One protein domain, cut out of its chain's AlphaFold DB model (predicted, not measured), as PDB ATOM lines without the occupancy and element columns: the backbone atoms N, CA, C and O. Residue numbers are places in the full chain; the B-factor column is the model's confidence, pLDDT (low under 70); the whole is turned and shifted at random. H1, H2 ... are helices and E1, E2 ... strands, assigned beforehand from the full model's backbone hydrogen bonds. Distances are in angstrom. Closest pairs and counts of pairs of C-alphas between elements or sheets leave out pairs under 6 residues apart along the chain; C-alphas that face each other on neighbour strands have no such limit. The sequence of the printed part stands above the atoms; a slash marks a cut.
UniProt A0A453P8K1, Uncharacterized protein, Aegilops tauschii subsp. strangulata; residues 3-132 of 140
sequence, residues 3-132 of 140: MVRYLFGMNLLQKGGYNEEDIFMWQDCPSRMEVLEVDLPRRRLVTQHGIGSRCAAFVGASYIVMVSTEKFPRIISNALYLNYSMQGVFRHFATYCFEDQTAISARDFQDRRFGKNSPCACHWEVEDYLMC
ATOM      1  N   MET A   3     217.331 491.845 429.777       91.44
ATOM      2  CA  MET A   3     217.812 490.500 429.506       91.44
ATOM      3  C   MET A   3     219.249 490.615 429.010       91.44
ATOM      4  O   MET A   3     219.528 491.424 428.129       91.44
ATOM      5  N   VAL A   4     220.145 489.791 429.547       89.00
ATOM      6  CA  VAL A   4     221.512 489.670 429.037       89.00
ATOM      7  C   VAL A   4     221.661 488.327 428.339       89.00
ATOM      8  O   VAL A   4     221.222 487.302 428.864       89.00
ATOM      9  N   ARG A   5     222.259 488.327 427.148       89.19
ATOM     10  CA  ARG A   5     222.562 487.112 426.384       89.19
ATOM     11  C   ARG A   5     224.047 487.056 426.092       89.19
ATOM     12  O   ARG A   5     224.580 487.961 425.462       89.19
ATOM     13  N   TYR A   6     224.674 485.959 426.492       87.94
ATOM     14  CA  TYR A   6     226.000 485.597 426.020       87.94
ATOM     15  C   TYR A   6     225.861 484.537 424.932       87.94
ATOM     16  O   TYR A   6     225.305 483.459 425.158       87.94
ATOM     17  N   LEU A   7     226.334 484.867 423.739       87.69
ATOM     18  CA  LEU A   7     226.355 483.990 422.581       87.69
ATOM     19  C   LEU A   7     227.811 483.707 422.234       87.69
ATOM     20  O   LEU A   7     228.643 484.610 422.267       87.69
ATOM     21  N   PHE A   8     228.124 482.470 421.873       86.44
ATOM     22  CA  PHE A   8     229.470 482.097 421.460       86.44
ATOM     23  C   PHE A   8     229.440 480.980 420.420       86.44
ATOM     24  O   PHE A   8     228.499 480.183 420.359       86.44
ATOM     25  N   GLY A   9     230.495 480.917 419.612       84.31
ATOM     26  CA  GLY A   9     230.711 479.889 418.601       84.31
ATOM     27  C   GLY A   9     230.645 480.398 417.162       84.31
ATOM     28  O   GLY A   9     230.212 481.511 416.872       84.31
ATOM     29  N   MET A  10     231.061 479.531 416.234       77.06
ATOM     30  CA  MET A  10     231.268 479.867 414.816       77.06
ATOM     31  C   MET A  10     230.004 480.336 414.087       77.06
ATOM     32  O   MET A  10     230.096 481.014 413.069       77.06
ATOM     33  N   ASN A  11     228.821 480.018 414.617       80.44
ATOM     34  CA  ASN A  11     227.554 480.458 414.040       80.44
ATOM     35  C   ASN A  11     227.378 481.986 414.081       80.44
ATOM     36  O   ASN A  11     226.602 482.512 413.290       80.44
ATOM     37  N   LEU A  12     228.110 482.699 414.949       82.06
ATOM     38  CA  LEU A  12     228.089 484.165 414.997       82.06
ATOM     39  C   LEU A  12     228.684 484.816 413.746       82.06
ATOM     40  O   LEU A  12     228.288 485.921 413.400       82.06
ATOM     41  N   LEU A  13     229.584 484.118 413.051       79.12
ATOM     42  CA  LEU A  13     230.254 484.610 411.846       79.12
ATOM     43  C   LEU A  13     229.473 484.296 410.556       79.12
ATOM     44  O   LEU A  13     229.961 484.542 409.454       79.12
ATOM     45  N   GLN A  14     228.275 483.705 410.653       78.56
ATOM     46  CA  GLN A  14     227.457 483.430 409.473       78.56
ATOM     47  C   GLN A  14     226.853 484.726 408.912       78.56
ATOM     48  O   GLN A  14     226.288 485.544 409.641       78.56
ATOM     49  N   LYS A  15     226.933 484.891 407.583       66.94
ATOM     50  CA  LYS A  15     226.386 486.053 406.865       66.94
ATOM     51  C   LYS A  15     224.909 486.277 407.205       66.94
ATOM     52  O   LYS A  15     224.085 485.391 406.996       66.94
ATOM     53  N   GLY A  16     224.586 487.495 407.648       67.69
ATOM     54  CA  GLY A  16     223.216 487.943 407.919       67.69
ATOM     55  C   GLY A  16     222.726 487.735 409.356       67.69
ATOM     56  O   GLY A  16     221.572 488.047 409.630       67.69
ATOM     57  N   GLY A  17     223.569 487.222 410.262       70.88
ATOM     58  CA  GLY A  17     223.221 487.057 411.676       70.88
ATOM     59  C   GLY A  17     223.446 488.320 412.512       70.88
ATOM     60  O   GLY A  17     222.499 488.889 413.048       70.88
ATOM     61  N   TYR A  18     224.705 488.746 412.628       80.25
ATOM     62  CA  TYR A  18     225.145 489.808 413.535       80.25
ATOM     63  C   TYR A  18     226.185 490.715 412.865       80.25
ATOM     64  O   TYR A  18     226.879 490.278 411.946       80.25
ATOM     65  N   ASN A  19     226.294 491.965 413.325       82.69
ATOM     66  CA  ASN A  19     227.366 492.860 412.891       82.69
ATOM     67  C   ASN A  19     228.704 492.366 413.451       82.69
ATOM     68  O   ASN A  19     228.784 492.026 414.632       82.69
ATOM     69  N   GLU A  20     229.743 492.353 412.615       83.25
ATOM     70  CA  GLU A  20     231.085 491.899 413.005       83.25
ATOM     71  C   GLU A  20     231.698 492.769 414.112       83.25
ATOM     72  O   GLU A  20     232.422 492.253 414.954       83.25
ATOM     73  N   GLU A  21     231.346 494.057 414.162       85.19
ATOM     74  CA  GLU A  21     231.817 495.013 415.177       85.19
ATOM     75  C   GLU A  21     231.344 494.683 416.599       85.19
ATOM     76  O   GLU A  21     231.993 495.081 417.557       85.19
ATOM     77  N   ASP A  22     230.244 493.934 416.738       85.12
ATOM     78  CA  ASP A  22     229.685 493.528 418.034       85.12
ATOM     79  C   ASP A  22     230.241 492.168 418.515       85.12
ATOM     80  O   ASP A  22     229.783 491.612 419.521       85.12
ATOM     81  N   ILE A  23     231.134 491.551 417.731       88.88
ATOM     82  CA  ILE A  23     231.697 490.228 417.996       88.88
ATOM     83  C   ILE A  23     233.136 490.402 418.467       88.88
ATOM     84  O   ILE A  23     233.995 490.897 417.742       88.88
ATOM     85  N   PHE A  24     233.424 489.908 419.667       87.94
ATOM     86  CA  PHE A  24     234.774 489.863 420.210       87.94
ATOM     87  C   PHE A  24     235.332 488.439 420.175       87.94
ATOM     88  O   PHE A  24     234.604 487.445 420.240       87.94
ATOM     89  N   MET A  25     236.655 488.337 420.086       86.81
ATOM     90  CA  MET A  25     237.358 487.060 420.156       86.81
ATOM     91  C   MET A  25     237.772 486.787 421.598       86.81
ATOM     92  O   MET A  25     238.511 487.566 422.196       86.81
ATOM     93  N   TRP A  26     237.336 485.656 422.149       84.75
ATOM     94  CA  TRP A  26     237.769 485.206 423.469       84.75
ATOM     95  C   TRP A  26     238.256 483.763 423.421       84.75
ATOM     96  O   TRP A  26     237.484 482.864 423.093       84.75
ATOM     97  N   GLN A  27     239.539 483.542 423.734       83.94
ATOM     98  CA  GLN A  27     240.205 482.236 423.592       83.94
ATOM     99  C   GLN A  27     239.933 481.594 422.218       83.94
ATOM    100  O   GLN A  27     239.476 480.454 422.133       83.94
ATOM    101  N   ASP A  28     240.129 482.375 421.152       83.75
ATOM    102  CA  ASP A  28     239.883 481.984 419.755       83.75
ATOM    103  C   ASP A  28     238.427 481.588 419.434       83.75
ATOM    104  O   ASP A  28     238.138 481.026 418.376       83.75
ATOM    105  N   CYS A  29     237.481 481.905 420.322       84.94
ATOM    106  CA  CYS A  29     236.059 481.673 420.122       84.94
ATOM    107  C   CYS A  29     235.335 483.002 419.853       84.94
ATOM    108  O   CYS A  29     235.332 483.876 420.732       84.94
ATOM    109  N   PRO A  30     234.679 483.156 418.686       89.44
ATOM    110  CA  PRO A  30     233.797 484.286 418.431       89.44
ATOM    111  C   PRO A  30     232.714 484.333 419.501       89.44
ATOM    112  O   PRO A  30     232.065 483.318 419.779       89.44
ATOM    113  N   SER A  31     232.548 485.495 420.113       88.94
ATOM    114  CA  SER A  31     231.671 485.721 421.252       88.94
ATOM    115  C   SER A  31     230.942 487.049 421.095       88.94
ATOM    116  O   SER A  31     231.462 487.987 420.501       88.94
ATOM    117  N   ARG A  32     229.728 487.136 421.630       89.44
ATOM    118  CA  ARG A  32     228.910 488.351 421.628       89.44
ATOM    119  C   ARG A  32     228.126 488.430 422.927       89.44
ATOM    120  O   ARG A  32     227.516 487.445 423.349       89.44
ATOM    121  N   MET A  33     228.124 489.605 423.540       90.38
ATOM    122  CA  MET A  33     227.289 489.907 424.696       90.38
ATOM    123  C   MET A  33     226.227 490.925 424.283       90.38
ATOM    124  O   MET A  33     226.552 491.982 423.752       90.38
ATOM    125  N   GLU A  34     224.960 490.623 424.542       91.31
ATOM    126  CA  GLU A  34     223.841 491.515 424.236       91.31
ATOM    127  C   GLU A  34     223.110 491.913 425.510       91.31
ATOM    128  O   GLU A  34     222.826 491.060 426.355       91.31
ATOM    129  N   VAL A  35     222.722 493.184 425.598       92.44
ATOM    130  CA  VAL A  35     221.723 493.651 426.561       92.44
ATOM    131  C   VAL A  35     220.471 494.032 425.796       92.44
ATOM    132  O   VAL A  35     220.513 494.817 424.852       92.44
ATOM    133  N   LEU A  36     219.348 493.453 426.197       93.69
ATOM    134  CA  LEU A  36     218.059 493.626 425.550       93.69
ATOM    135  C   LEU A  36     217.056 494.142 426.571       93.69
ATOM    136  O   LEU A  36     216.830 493.526 427.612       93.69
ATOM    137  N   GLU A  37     216.406 495.254 426.260       94.81
ATOM    138  CA  GLU A  37     215.201 495.656 426.964       94.81
ATOM    139  C   GLU A  37     214.016 494.837 426.449       94.81
ATOM    140  O   GLU A  37     213.728 494.789 425.252       94.81
ATOM    141  N   VAL A  38     213.322 494.186 427.379       94.31
ATOM    142  CA  VAL A  38     212.097 493.441 427.106       94.31
ATOM    143  C   VAL A  38     210.910 494.397 427.197       94.31
ATOM    144  O   VAL A  38     210.443 494.733 428.289       94.31
ATOM    145  N   ASP A  39     210.422 494.814 426.031       94.19
ATOM    146  CA  ASP A  39     209.234 495.647 425.854       94.19
ATOM    147  C   ASP A  39     208.007 494.729 425.761       94.19
ATOM    148  O   ASP A  39     207.620 494.264 424.684       94.19
ATOM    149  N   LEU A  40     207.429 494.410 426.925       93.06
ATOM    150  CA  LEU A  40     206.268 493.520 427.032       93.06
ATOM    151  C   LEU A  40     205.029 494.059 426.294       93.06
ATOM    152  O   LEU A  40     204.415 493.275 425.566       93.06
ATOM    153  N   PRO A  41     204.657 495.355 426.408       95.06
ATOM    154  CA  PRO A  41     203.499 495.887 425.691       95.06
ATOM    155  C   PRO A  41     203.611 495.734 424.173       95.06
ATOM    156  O   PRO A  41     202.629 495.382 423.521       95.06
ATOM    157  N   ARG A  42     204.803 495.964 423.606       94.25
ATOM    158  CA  ARG A  42     205.034 495.854 422.155       94.25
ATOM    159  C   ARG A  42     205.568 494.490 421.717       94.25
ATOM    160  O   ARG A  42     205.809 494.306 420.527       94.25
ATOM    161  N   ARG A  43     205.736 493.545 422.649       94.25
ATOM    162  CA  ARG A  43     206.228 492.173 422.423       94.25
ATOM    163  C   ARG A  43     207.517 492.126 421.601       94.25
ATOM    164  O   ARG A  43     207.633 491.341 420.661       94.25
ATOM    165  N   ARG A  44     208.480 492.978 421.943       94.75
ATOM    166  CA  ARG A  44     209.753 493.075 421.220       94.75
ATOM    167  C   ARG A  44     210.937 493.160 422.170       94.75
ATOM    168  O   ARG A  44     210.799 493.570 423.321       94.75
ATOM    169  N   LEU A  45     212.098 492.789 421.648       93.56
ATOM    170  CA  LEU A  45     213.388 492.980 422.298       93.56
ATOM    171  C   LEU A  45     214.058 494.191 421.653       93.56
ATOM    172  O   LEU A  45     214.116 494.280 420.427       93.56
ATOM    173  N   VAL A  46     214.514 495.133 422.473       93.12
ATOM    174  CA  VAL A  46     215.197 496.350 422.018       93.12
ATOM    175  C   VAL A  46     216.643 496.287 422.481       93.12
ATOM    176  O   VAL A  46     216.896 496.187 423.678       93.12
ATOM    177  N   THR A  47     217.586 496.330 421.545       90.88
ATOM    178  CA  THR A  47     219.017 496.323 421.861       90.88
ATOM    179  C   THR A  47     219.412 497.570 422.640       90.88
ATOM    180  O   THR A  47     218.994 498.676 422.306       90.88
ATOM    181  N   GLN A  48     220.221 497.371 423.674       92.19
ATOM    182  CA  GLN A  48     220.763 498.413 424.535       92.19
ATOM    183  C   GLN A  48     222.291 498.394 424.475       92.19
ATOM    184  O   GLN A  48     222.901 497.341 424.301       92.19
ATOM    185  N   HIS A  49     222.909 499.557 424.688       87.88
ATOM    186  CA  HIS A  49     224.371 499.710 424.736       87.88
ATOM    187  C   HIS A  49     225.011 499.173 426.026       87.88
ATOM    188  O   HIS A  49     226.217 499.269 426.214       87.88
ATOM    189  N   GLY A  50     224.213 498.633 426.943       91.12
ATOM    190  CA  GLY A  50     224.692 498.095 428.203       91.12
ATOM    191  C   GLY A  50     223.621 498.146 429.281       91.12
ATOM    192  O   GLY A  50     222.437 498.350 429.010       91.12
ATOM    193  N   ILE A  51     224.053 497.955 430.521       90.69
ATOM    194  CA  ILE A  51     223.183 497.915 431.704       90.69
ATOM    195  C   ILE A  51     223.089 499.272 432.422       90.69
ATOM    196  O   ILE A  51     222.301 499.419 433.352       90.69
ATOM    197  N   GLY A  52     223.867 500.267 431.990       90.25
ATOM    198  CA  GLY A  52     223.813 501.643 432.482       90.25
ATOM    199  C   GLY A  52     225.128 502.119 433.102       90.25
ATOM    200  O   GLY A  52     225.856 501.364 433.740       90.25
ATOM    201  N   SER A  53     225.411 503.415 432.953       89.25
ATOM    202  CA  SER A  53     226.705 504.040 433.281       89.25
ATOM    203  C   SER A  53     227.044 504.137 434.772       89.25
ATOM    204  O   SER A  53     228.153 504.532 435.122       89.25
ATOM    205  N   ARG A  54     226.108 503.795 435.662       92.31
ATOM    206  CA  ARG A  54     226.287 503.841 437.126       92.31
ATOM    207  C   ARG A  54     225.998 502.511 437.808       92.31
ATOM    208  O   ARG A  54     225.788 502.470 439.017       92.31
ATOM    209  N   CYS A  55     225.927 501.439 437.026       92.06
ATOM    210  CA  CYS A  55     225.575 500.125 437.527       92.06
ATOM    211  C   CYS A  55     226.549 499.066 437.027       92.06
ATOM    212  O   CYS A  55     227.071 499.162 435.919       92.06
ATOM    213  N   ALA A  56     226.724 498.024 437.828       92.06
ATOM    214  CA  ALA A  56     227.351 496.773 437.429       92.06
ATOM    215  C   ALA A  56     226.403 495.614 437.748       92.06
ATOM    216  O   ALA A  56     225.612 495.699 438.691       92.06
ATOM    217  N   ALA A  57     226.468 494.539 436.969       91.00
ATOM    218  CA  ALA A  57     225.688 493.329 437.207       91.00
ATOM    219  C   ALA A  57     226.610 492.182 437.613       91.00
ATOM    220  O   ALA A  57     227.596 491.916 436.941       91.00
ATOM    221  N   PHE A  58     226.259 491.476 438.679       87.50
ATOM    222  CA  PHE A  58     226.928 490.273 439.155       87.50
ATOM    223  C   PHE A  58     226.044 489.076 438.846       87.50
ATOM    224  O   PHE A  58     224.909 489.004 439.320       87.50
ATOM    225  N   VAL A  59     226.547 488.158 438.030       84.25
ATOM    226  CA  VAL A  59     225.813 487.001 437.522       84.25
ATOM    227  C   VAL A  59     226.382 485.739 438.149       84.25
ATOM    228  O   VAL A  59     227.530 485.357 437.906       84.25
ATOM    229  N   GLY A  60     225.552 485.093 438.960       78.62
ATOM    230  CA  GLY A  60     225.779 483.750 439.465       78.62
ATOM    231  C   GLY A  60     224.931 482.711 438.739       78.62
ATOM    232  O   GLY A  60     224.140 483.032 437.855       78.62
ATOM    233  N   ALA A  61     225.072 481.451 439.147       74.06
ATOM    234  CA  ALA A  61     224.320 480.340 438.566       74.06
ATOM    235  C   ALA A  61     222.799 480.463 438.780       74.06
ATOM    236  O   ALA A  61     222.014 480.039 437.935       74.06
ATOM    237  N   SER A  62     222.379 481.051 439.903       75.88
ATOM    238  CA  SER A  62     220.970 481.146 440.315       75.88
ATOM    239  C   SER A  62     220.493 482.571 440.598       75.88
ATOM    240  O   SER A  62     219.322 482.772 440.915       75.88
ATOM    241  N   TYR A  63     221.373 483.565 440.492       79.44
ATOM    242  CA  TYR A  63     221.063 484.946 440.841       79.44
ATOM    243  C   TYR A  63     221.729 485.933 439.891       79.44
ATOM    244  O   TYR A  63     222.795 485.678 439.336       79.44
ATOM    245  N   ILE A  64     221.102 487.100 439.761       84.31
ATOM    246  CA  ILE A  64     221.696 488.278 439.140       84.31
ATOM    247  C   ILE A  64     221.457 489.444 440.090       84.31
ATOM    248  O   ILE A  64     220.313 489.721 440.451       84.31
ATOM    249  N   VAL A  65     222.528 490.117 440.501       87.19
ATOM    250  CA  VAL A  65     222.454 491.297 441.367       87.19
ATOM    251  C   VAL A  65     222.987 492.495 440.605       87.19
ATOM    252  O   VAL A  65     224.116 492.484 440.127       87.19
ATOM    253  N   MET A  66     222.178 493.542 440.509       89.50
ATOM    254  CA  MET A  66     222.607 494.825 439.970       89.50
ATOM    255  C   MET A  66     222.978 495.748 441.128       89.50
ATOM    256  O   MET A  66     222.184 495.925 442.053       89.50
ATOM    257  N   VAL A  67     224.171 496.330 441.087       88.56
ATOM    258  CA  VAL A  67     224.667 497.239 442.127       88.56
ATOM    259  C   VAL A  67     224.979 498.606 441.537       88.56
ATOM    260  O   VAL A  67     225.426 498.700 440.397       88.56
ATOM    261  N   SER A  68     224.763 499.662 442.325       90.62
ATOM    262  CA  SER A  68     225.234 501.007 441.977       90.62
ATOM    263  C   SER A  68     226.741 501.094 442.193       90.62
ATOM    264  O   SER A  68     227.218 500.809 443.291       90.62
ATOM    265  N   THR A  69     227.480 501.514 441.172       91.06
ATOM    266  CA  THR A  69     228.944 501.656 441.223       91.06
ATOM    267  C   THR A  69     229.393 502.917 441.958       91.06
ATOM    268  O   THR A  69     230.545 503.015 442.359       91.06
ATOM    269  N   GLU A  70     228.483 503.855 442.252       91.25
ATOM    270  CA  GLU A  70     228.794 505.071 443.023       91.25
ATOM    271  C   GLU A  70     229.331 504.762 444.430       91.25
ATOM    272  O   GLU A  70     230.084 505.546 445.001       91.25
ATOM    273  N   LYS A  71     228.938 503.615 444.998       85.38
ATOM    274  CA  LYS A  71     229.378 503.158 446.326       85.38
ATOM    275  C   LYS A  71     230.610 502.257 446.278       85.38
ATOM    276  O   LYS A  71     231.115 501.885 447.332       85.38
ATOM    277  N   PHE A  72     231.052 501.893 445.078       84.00
ATOM    278  CA  PHE A  72     232.044 500.857 444.855       84.00
ATOM    279  C   PHE A  72     233.069 501.306 443.802       84.00
ATOM    280  O   PHE A  72     232.963 500.931 442.630       84.00
ATOM    281  N   PRO A  73     234.056 502.135 444.190       79.31
ATOM    282  CA  PRO A  73     234.993 502.751 443.253       79.31
ATOM    283  C   PRO A  73     235.900 501.753 442.520       79.31
ATOM    284  O   PRO A  73     236.508 502.131 441.519       79.31
ATOM    285  N   ARG A  74     236.033 500.502 442.990       82.06
ATOM    286  CA  ARG A  74     236.836 499.472 442.299       82.06
ATOM    287  C   ARG A  74     236.021 498.668 441.284       82.06
ATOM    288  O   ARG A  74     236.616 497.906 440.519       82.06
ATOM    289  N   ILE A  75     234.695 498.814 441.273       85.88
ATOM    290  CA  ILE A  75     233.808 498.138 440.325       85.88
ATOM    291  C   ILE A  75     233.686 498.988 439.059       85.88
ATOM    292  O   ILE A  75     233.347 500.170 439.105       85.88
ATOM    293  N   ILE A  76     233.933 498.362 437.913       89.25
ATOM    294  CA  ILE A  76     233.781 498.981 436.599       89.25
ATOM    295  C   ILE A  76     232.284 499.170 436.331       89.25
ATOM    296  O   ILE A  76     231.492 498.230 436.425       89.25
ATOM    297  N   SER A  77     231.890 500.400 436.011       93.19
ATOM    298  CA  SER A  77     230.526 500.718 435.593       93.19
ATOM    299  C   SER A  77     230.199 500.133 434.227       93.19
ATOM    300  O   SER A  77     231.080 499.942 433.398       93.19
ATOM    301  N   ASN A  78     228.908 499.923 433.964       94.31
ATOM    302  CA  ASN A  78     228.420 499.355 432.713       94.31
ATOM    303  C   ASN A  78     229.150 498.043 432.370       94.31
ATOM    304  O   ASN A  78     229.597 497.837 431.243       94.31
ATOM    305  N   ALA A  79     229.300 497.171 433.370       92.75
ATOM    306  CA  ALA A  79     230.017 495.909 433.245       92.75
ATOM    307  C   ALA A  79     229.273 494.753 433.917       92.75
ATOM    308  O   ALA A  79     228.493 494.931 434.860       92.75
ATOM    309  N   LEU A  80     229.533 493.549 433.422       91.06
ATOM    310  CA  LEU A  80     228.987 492.300 433.924       91.06
ATOM    311  C   LEU A  80     230.103 491.459 434.527       91.06
ATOM    312  O   LEU A  80     231.058 491.124 433.839       91.06
ATOM    313  N   TYR A  81     229.955 491.089 435.791       88.06
ATOM    314  CA  TYR A  81     230.859 490.231 436.539       88.06
ATOM    315  C   TYR A  81     230.268 488.828 436.643       88.06
ATOM    316  O   TYR A  81     229.129 488.650 437.071       88.06
ATOM    317  N   LEU A  82     231.046 487.827 436.251       82.19
ATOM    318  CA  LEU A  82     230.703 486.420 436.355       82.19
ATOM    319  C   LEU A  82     231.288 485.838 437.630       82.19
ATOM    320  O   LEU A  82     232.490 485.958 437.886       82.19
ATOM    321  N   ASN A  83     230.459 485.127 438.386       76.31
ATOM    322  CA  ASN A  83     230.970 484.315 439.476       76.31
ATOM    323  C   ASN A  83     231.791 483.124 438.951       76.31
ATOM    324  O   ASN A  83     231.745 482.778 437.770       76.31
ATOM    325  N   TYR A  84     232.507 482.446 439.848       71.56
ATOM    326  CA  TYR A  84     233.364 481.311 439.493       71.56
ATOM    327  C   TYR A  84     232.651 480.197 438.694       71.56
ATOM    328  O   TYR A  84     233.226 479.642 437.757       71.56
ATOM    329  N   SER A  85     231.394 479.890 439.030       72.06
ATOM    330  CA  SER A  85     230.591 478.875 438.330       72.06
ATOM    331  C   SER A  85     230.334 479.297 436.878       72.06
ATOM    332  O   SER A  85     230.644 478.565 435.933       72.06
ATOM    333  N   MET A  86     229.896 480.542 436.682       76.56
ATOM    334  CA  MET A  86     229.622 481.098 435.359       76.56
ATOM    335  C   MET A  86     230.893 481.350 434.545       76.56
ATOM    336  O   MET A  86     230.853 481.213 433.326       76.56
ATOM    337  N   GLN A  87     232.035 481.629 435.183       75.62
ATOM    338  CA  GLN A  87     233.334 481.685 434.506       75.62
ATOM    339  C   GLN A  87     233.647 480.349 433.818       75.62
ATOM    340  O   GLN A  87     234.095 480.341 432.678       75.62
ATOM    341  N   GLY A  88     233.391 479.207 434.466       71.19
ATOM    342  CA  GLY A  88     233.579 477.890 433.846       71.19
ATOM    343  C   GLY A  88     232.671 477.665 432.633       71.19
ATOM    344  O   GLY A  88     233.123 477.177 431.598       71.19
ATOM    345  N   VAL A  89     231.405 478.076 432.738       75.56
ATOM    346  CA  VAL A  89     230.416 477.965 431.652       75.56
ATOM    347  C   VAL A  89     230.766 478.879 430.472       75.56
ATOM    348  O   VAL A  89     230.623 478.487 429.314       75.56
ATOM    349  N   PHE A  90     231.267 480.082 430.749       74.00
ATOM    350  CA  PHE A  90     231.503 481.136 429.765       74.00
ATOM    351  C   PHE A  90     232.992 481.347 429.449       74.00
ATOM    352  O   PHE A  90     233.468 482.474 429.363       74.00
ATOM    353  N   ARG A  91     233.748 480.261 429.235       73.88
ATOM    354  CA  ARG A  91     235.127 480.313 428.690       73.88
ATOM    355  C   ARG A  91     236.139 481.100 429.547       73.88
ATOM    356  O   ARG A  91     237.138 481.600 429.039       73.88
ATOM    357  N   HIS A  92     235.936 481.166 430.856       74.19
ATOM    358  CA  HIS A  92     236.867 481.705 431.855       74.19
ATOM    359  C   HIS A  92     237.183 483.212 431.775       74.19
ATOM    360  O   HIS A  92     238.223 483.633 432.290       74.19
ATOM    361  N   PHE A  93     236.321 484.047 431.182       77.81
ATOM    362  CA  PHE A  93     236.367 485.485 431.490       77.81
ATOM    363  C   PHE A  93     235.610 485.761 432.788       77.81
ATOM    364  O   PHE A  93     234.652 485.062 433.101       77.81
ATOM    365  N   ALA A  94     236.046 486.764 433.546       78.94
ATOM    366  CA  ALA A  94     235.416 487.165 434.802       78.94
ATOM    367  C   ALA A  94     234.574 488.430 434.663       78.94
ATOM    368  O   ALA A  94     233.576 488.564 435.365       78.94
ATOM    369  N   THR A  95     234.933 489.336 433.756       87.06
ATOM    370  CA  THR A  95     234.189 490.582 433.559       87.06
ATOM    371  C   THR A  95     234.025 490.871 432.079       87.06
ATOM    372  O   THR A  95     234.954 490.635 431.316       87.06
ATOM    373  N   TYR A  96     232.862 491.378 431.680       90.81
ATOM    374  CA  TYR A  96     232.630 491.964 430.363       90.81
ATOM    375  C   TYR A  96     232.235 493.431 430.515       90.81
ATOM    376  O   TYR A  96     231.272 493.742 431.219       90.81
ATOM    377  N   CYS A  97     232.967 494.319 429.860       92.00
ATOM    378  CA  CYS A  97     232.751 495.757 429.864       92.00
ATOM    379  C   CYS A  97     231.969 496.148 428.604       92.00
ATOM    380  O   CYS A  97     232.413 495.905 427.486       92.00
ATOM    381  N   PHE A  98     230.781 496.737 428.770       91.81
ATOM    382  CA  PHE A  98     229.934 497.097 427.626       91.81
ATOM    383  C   PHE A  98     230.429 498.345 426.883       91.81
ATOM    384  O   PHE A  98     230.145 498.486 425.700       91.81
ATOM    385  N   GLU A  99     231.162 499.230 427.564       88.62
ATOM    386  CA  GLU A  99     231.664 500.490 426.997       88.62
ATOM    387  C   GLU A  99     232.664 500.258 425.856       88.62
ATOM    388  O   GLU A  99     232.559 500.862 424.793       88.62
ATOM    389  N   ASP A 100     233.625 499.365 426.079       87.62
ATOM    390  CA  ASP A 100     234.726 499.064 425.160       87.62
ATOM    391  C   ASP A 100     234.612 497.666 424.535       87.62
ATOM    392  O   ASP A 100     235.464 497.271 423.742       87.62
ATOM    393  N   GLN A 101     233.552 496.928 424.876       88.06
ATOM    394  CA  GLN A 101     233.284 495.564 424.417       88.06
ATOM    395  C   GLN A 101     234.418 494.580 424.746       88.06
ATOM    396  O   GLN A 101     234.683 493.630 424.005       88.06
ATOM    397  N   THR A 102     235.098 494.796 425.875       87.38
ATOM    398  CA  THR A 102     236.220 493.956 426.302       87.38
ATOM    399  C   THR A 102     235.813 492.932 427.353       87.38
ATOM    400  O   THR A 102     234.937 493.154 428.191       87.38
ATOM    401  N   ALA A 103     236.489 491.784 427.328       86.38
ATOM    402  CA  ALA A 103     236.416 490.784 428.382       86.38
ATOM    403  C   ALA A 103     237.732 490.761 429.174       86.38
ATOM    404  O   ALA A 103     238.817 490.800 428.595       86.38
ATOM    405  N   ILE A 104     237.634 490.679 430.499       84.62
ATOM    406  CA  ILE A 104     238.768 490.586 431.425       84.62
ATOM    407  C   ILE A 104     238.889 489.142 431.901       84.62
ATOM    408  O   ILE A 104     237.892 488.508 432.275       84.62
ATOM    409  N   SER A 105     240.109 488.605 431.903       78.12
ATOM    410  CA  SER A 105     240.350 487.209 432.254       78.12
ATOM    411  C   SER A 105     240.102 486.975 433.733       78.12
ATOM    412  O   SER A 105     240.520 487.764 434.578       78.12
ATOM    413  N   ALA A 106     239.529 485.822 434.081       67.06
ATOM    414  CA  ALA A 106     239.483 485.389 435.475       67.06
ATOM    415  C   ALA A 106     240.884 485.279 436.107       67.06
ATOM    416  O   ALA A 106     241.028 485.422 437.320       67.06
ATOM    417  N   ARG A 107     241.934 485.072 435.298       63.03
ATOM    418  CA  ARG A 107     243.331 485.044 435.767       63.03
ATOM    419  C   ARG A 107     243.854 486.414 436.194       63.03
ATOM    420  O   ARG A 107     244.670 486.470 437.105       63.03
ATOM    421  N   ASP A 108     243.344 487.495 435.611       60.50
ATOM    422  CA  ASP A 108     243.742 488.862 435.987       60.50
ATOM    423  C   ASP A 108     243.205 489.226 437.376       60.50
ATOM    424  O   ASP A 108     243.759 490.066 438.086       60.50
ATOM    425  N   PHE A 109     242.142 488.536 437.795       57.31
ATOM    426  CA  PHE A 109     241.722 488.540 439.182       57.31
ATOM    427  C   PHE A 109     242.652 487.655 440.014       57.31
ATOM    428  O   PHE A 109     243.074 488.123 441.061       57.31
ATOM    429  N   GLN A 110     243.077 486.470 439.542       50.47
ATOM    430  CA  GLN A 110     243.870 485.498 440.321       50.47
ATOM    431  C   GLN A 110     245.163 486.034 440.968       50.47
ATOM    432  O   GLN A 110     245.482 485.628 442.092       50.47
ATOM    433  N   ASP A 111     245.856 486.984 440.333       46.81
ATOM    434  CA  ASP A 111     247.061 487.618 440.897       46.81
ATOM    435  C   ASP A 111     246.780 488.466 442.152       46.81
ATOM    436  O   ASP A 111     247.678 488.726 442.959       46.81
ATOM    437  N   ARG A 112     245.516 488.825 442.421       47.94
ATOM    438  CA  ARG A 112     245.099 489.415 443.701       47.94
ATOM    439  C   ARG A 112     244.827 488.307 444.735       47.94
ATOM    440  O   ARG A 112     243.732 488.172 445.253       47.94
ATOM    441  N   ARG A 113     245.847 487.507 445.071       44.41
ATOM    442  CA  ARG A 113     245.828 486.477 446.144       44.41
ATOM    443  C   ARG A 113     244.711 485.418 446.049       44.41
ATOM    444  O   ARG A 113     244.166 485.014 447.077       44.41
ATOM    445  N   PHE A 114     244.402 484.888 444.870       46.50
ATOM    446  CA  PHE A 114     243.409 483.810 444.757       46.50
ATOM    447  C   PHE A 114     244.061 482.431 444.768       46.50
ATOM    448  O   PHE A 114     244.224 481.763 443.748       46.50
ATOM    449  N   GLY A 115     244.422 481.975 445.966       38.03
ATOM    450  CA  GLY A 115     244.575 480.542 446.196       38.03
ATOM    451  C   GLY A 115     243.222 479.837 446.047       38.03
ATOM    452  O   GLY A 115     242.178 480.451 446.232       38.03
ATOM    453  N   LYS A 116     243.246 478.530 445.763       39.91
ATOM    454  CA  LYS A 116     242.116 477.573 445.648       39.91
ATOM    455  C   LYS A 116     241.104 477.528 446.818       39.91
ATOM    456  O   LYS A 116     240.307 476.598 446.900       39.91
ATOM    457  N   ASN A 117     241.132 478.477 447.742       39.72
ATOM    458  CA  ASN A 117     240.456 478.397 449.018       39.72
ATOM    459  C   ASN A 117     239.361 479.461 449.094       39.72
ATOM    460  O   ASN A 117     239.618 480.634 448.843       39.72
ATOM    461  N   SER A 118     238.158 478.999 449.459       42.59
ATOM    462  CA  SER A 118     237.057 479.745 450.092       42.59
ATOM    463  C   SER A 118     237.516 481.062 450.720       42.59
ATOM    464  O   SER A 118     238.576 481.013 451.345       42.59
ATOM    465  N   PRO A 119     236.705 482.148 450.704       44.25
ATOM    466  CA  PRO A 119     236.990 483.364 451.464       44.25
ATOM    467  C   PRO A 119     237.416 482.950 452.868       44.25
ATOM    468  O   PRO A 119     236.633 482.402 453.655       44.25
ATOM    469  N   CYS A 120     238.722 483.023 453.091       45.06
ATOM    470  CA  CYS A 120     239.350 482.782 454.366       45.06
ATOM    471  C   CYS A 120     239.127 484.055 455.174       45.06
ATOM    472  O   CYS A 120     238.854 485.111 454.610       45.06
ATOM    473  N   ALA A 121     239.180 483.947 456.497       42.22
ATOM    474  CA  ALA A 121     238.853 485.018 457.436       42.22
ATOM    475  C   ALA A 121     239.849 486.205 457.422       42.22
ATOM    476  O   ALA A 121     240.215 486.728 458.470       42.22
ATOM    477  N   CYS A 122     240.346 486.613 456.256       48.84
ATOM    478  CA  CYS A 122     240.964 487.909 456.040       48.84
ATOM    479  C   CYS A 122     239.882 488.978 455.812       48.84
ATOM    480  O   CYS A 122     238.738 488.676 455.474       48.84
ATOM    481  N   HIS A 123     240.242 490.244 456.018       50.94
ATOM    482  CA  HIS A 123     239.393 491.368 455.639       50.94
ATOM    483  C   HIS A 123     239.314 491.438 454.112       50.94
ATOM    484  O   HIS A 123     240.316 491.707 453.453       50.94
ATOM    485  N   TRP A 124     238.134 491.156 453.571       59.88
ATOM    486  CA  TRP A 124     237.785 491.417 452.178       59.88
ATOM    487  C   TRP A 124     236.867 492.630 452.162       59.88
ATOM    488  O   TRP A 124     235.941 492.708 452.977       59.88
ATOM    489  N   GLU A 125     237.104 493.557 451.239       67.50
ATOM    490  CA  GLU A 125     236.115 494.591 450.954       67.50
ATOM    491  C   GLU A 125     234.873 493.934 450.330       67.50
ATOM    492  O   GLU A 125     234.959 492.885 449.687       67.50
ATOM    493  N   VAL A 126     233.695 494.543 450.499       68.62
ATOM    494  CA  VAL A 126     232.433 494.016 449.931       68.62
ATOM    495  C   VAL A 126     232.535 493.841 448.412       68.62
ATOM    496  O   VAL A 126     231.976 492.903 447.855       68.62
ATOM    497  N   GLU A 127     233.300 494.700 447.742       68.56
ATOM    498  CA  GLU A 127     233.596 494.591 446.311       68.56
ATOM    499  C   GLU A 127     234.332 493.294 445.974       68.56
ATOM    500  O   GLU A 127     234.008 492.640 444.985       68.56
ATOM    501  N   ASP A 128     235.301 492.898 446.807       68.31
ATOM    502  CA  ASP A 128     236.044 491.660 446.614       68.31
ATOM    503  C   ASP A 128     235.125 490.451 446.855       68.31
ATOM    504  O   ASP A 128     235.221 489.474 446.121       68.31
ATOM    505  N   TYR A 129     234.170 490.528 447.793       65.94
ATOM    506  CA  TYR A 129     233.121 489.507 447.914       65.94
ATOM    507  C   TYR A 129     232.250 489.432 446.663       65.94
ATOM    508  O   TYR A 129     232.076 488.351 446.124       65.94
ATOM    509  N   LEU A 130     231.743 490.554 446.153       67.88
ATOM    510  CA  LEU A 130     230.872 490.554 444.974       67.88
ATOM    511  C   LEU A 130     231.582 489.999 443.732       67.88
ATOM    512  O   LEU A 130     230.994 489.225 442.982       67.88
ATOM    513  N   MET A 131     232.857 490.347 443.536       64.88
ATOM    514  CA  MET A 131     233.666 489.823 442.431       64.88
ATOM    515  C   MET A 131     233.973 488.326 442.571       64.88
ATOM    516  O   MET A 131     234.249 487.674 441.563       64.88
ATOM    517  N   CYS A 132     233.945 487.782 443.793       59.56
ATOM    518  CA  CYS A 132     234.514 486.465 444.072       59.56
ATOM    519  C   CYS A 132     233.531 485.419 444.587       59.56
ATOM    520  O   CYS A 132     233.847 484.245 444.412       59.56
TER     521      CYS A 132
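Overview. This is residues 3 to 132 of the 140 residues of an uncharacterized protein of Aegilops tauschii subsp. strangulata (UniProt A0A453P8K1). Two sheets stand loosely and partly face to face: a strongly twisted one built along the long strand E3, and a five-stranded one in the middle of the domain, with H4 on its side away from the first sheet. H1 packs at the rim of the first sheet, H2 and H3 at the rim of the second, and residues 111 to 125 loop away at the far end. The printed part has 130 residues with four named helices and nine named strands, in the order E1 H1 E2 E3 E4 E5 E6 E7 H2 E8 E9 H3 H4, of mixed class. The second sheet is mixed, in the order E6 E5 E7 E8 E9; the first is branched, its neighbour pairs antiparallel. The whole is compact, with a radius of gyration of the C-alphas of 15.8 A and spans of 51 by 35 by 26 A.

Along the chain. E1, residues 3 to 8, begins at C-alpha 3 (217.812, 490.500, 429.506) and is 16.5 A long. H1 is residues 10 to 13, E2 24 to 26. E3, residues 29 to 39, is 30.8 A long and ends at C-alpha 39 (209.234, 495.647, 425.854). E4 is residues 44 to 48, E5 55 to 59, E6 64 to 68, E7 79 to 82, H2 84 to 89, E8 93 to 97, E9 102 to 105 and H3 106 to 110. H4, residues 126 to 132, is 9.8 A long and ends at C-alpha 132 (234.514, 486.465, 444.072).

Arrangement. E1 lies on one side of E3, antiparallel, with N 5 and O 34 at 2.9 A. E2 and E4 lie on the other side; N 26 and O 29 are 3.0 A apart, N 37 and O 46 2.8 A. E2, E3 and E4 form a meander, each strand the antiparallel neighbour of the one before. H1 only grazes this sheet; its closest C-alpha pair with E3 is Met 10 and Pro 30, 6.2 A. Between the sheets, the closest C-alphas of E2 and E9 are those of Phe 24 and Thr 102, 7.5 A. E5 and E6 form a hairpin, N 58 to O 65 being 2.8 A. E5 and E7 are parallel at 19 degrees, with N 59 and O 81 at 2.8 A. E7 and E8 are antiparallel, with N 80 and O 96 at 2.8 A; E8 and E9 form a hairpin, with N 104 and O 95 at 2.8 A. H2 stands at the sheet's level, its height over the sheet 1.3 A. H3 and H4 only graze this sheet, with residues 106 to 109 and 130 to 132. In H2, H3 and H4 every O i to N i+4 pair is within hydrogen-bond range; H1 is too short for one.

Size, cuts and confidence. The C-alphas of Lys 15 and Ala 121, the two farthest apart, are 52.1 A apart. The printed part has no cut. The link from H3 to H4, 15 residues, is long. Mean pLDDT of the printed part is 79.2; residues 15 to 16 and 106 to 132 are under 70.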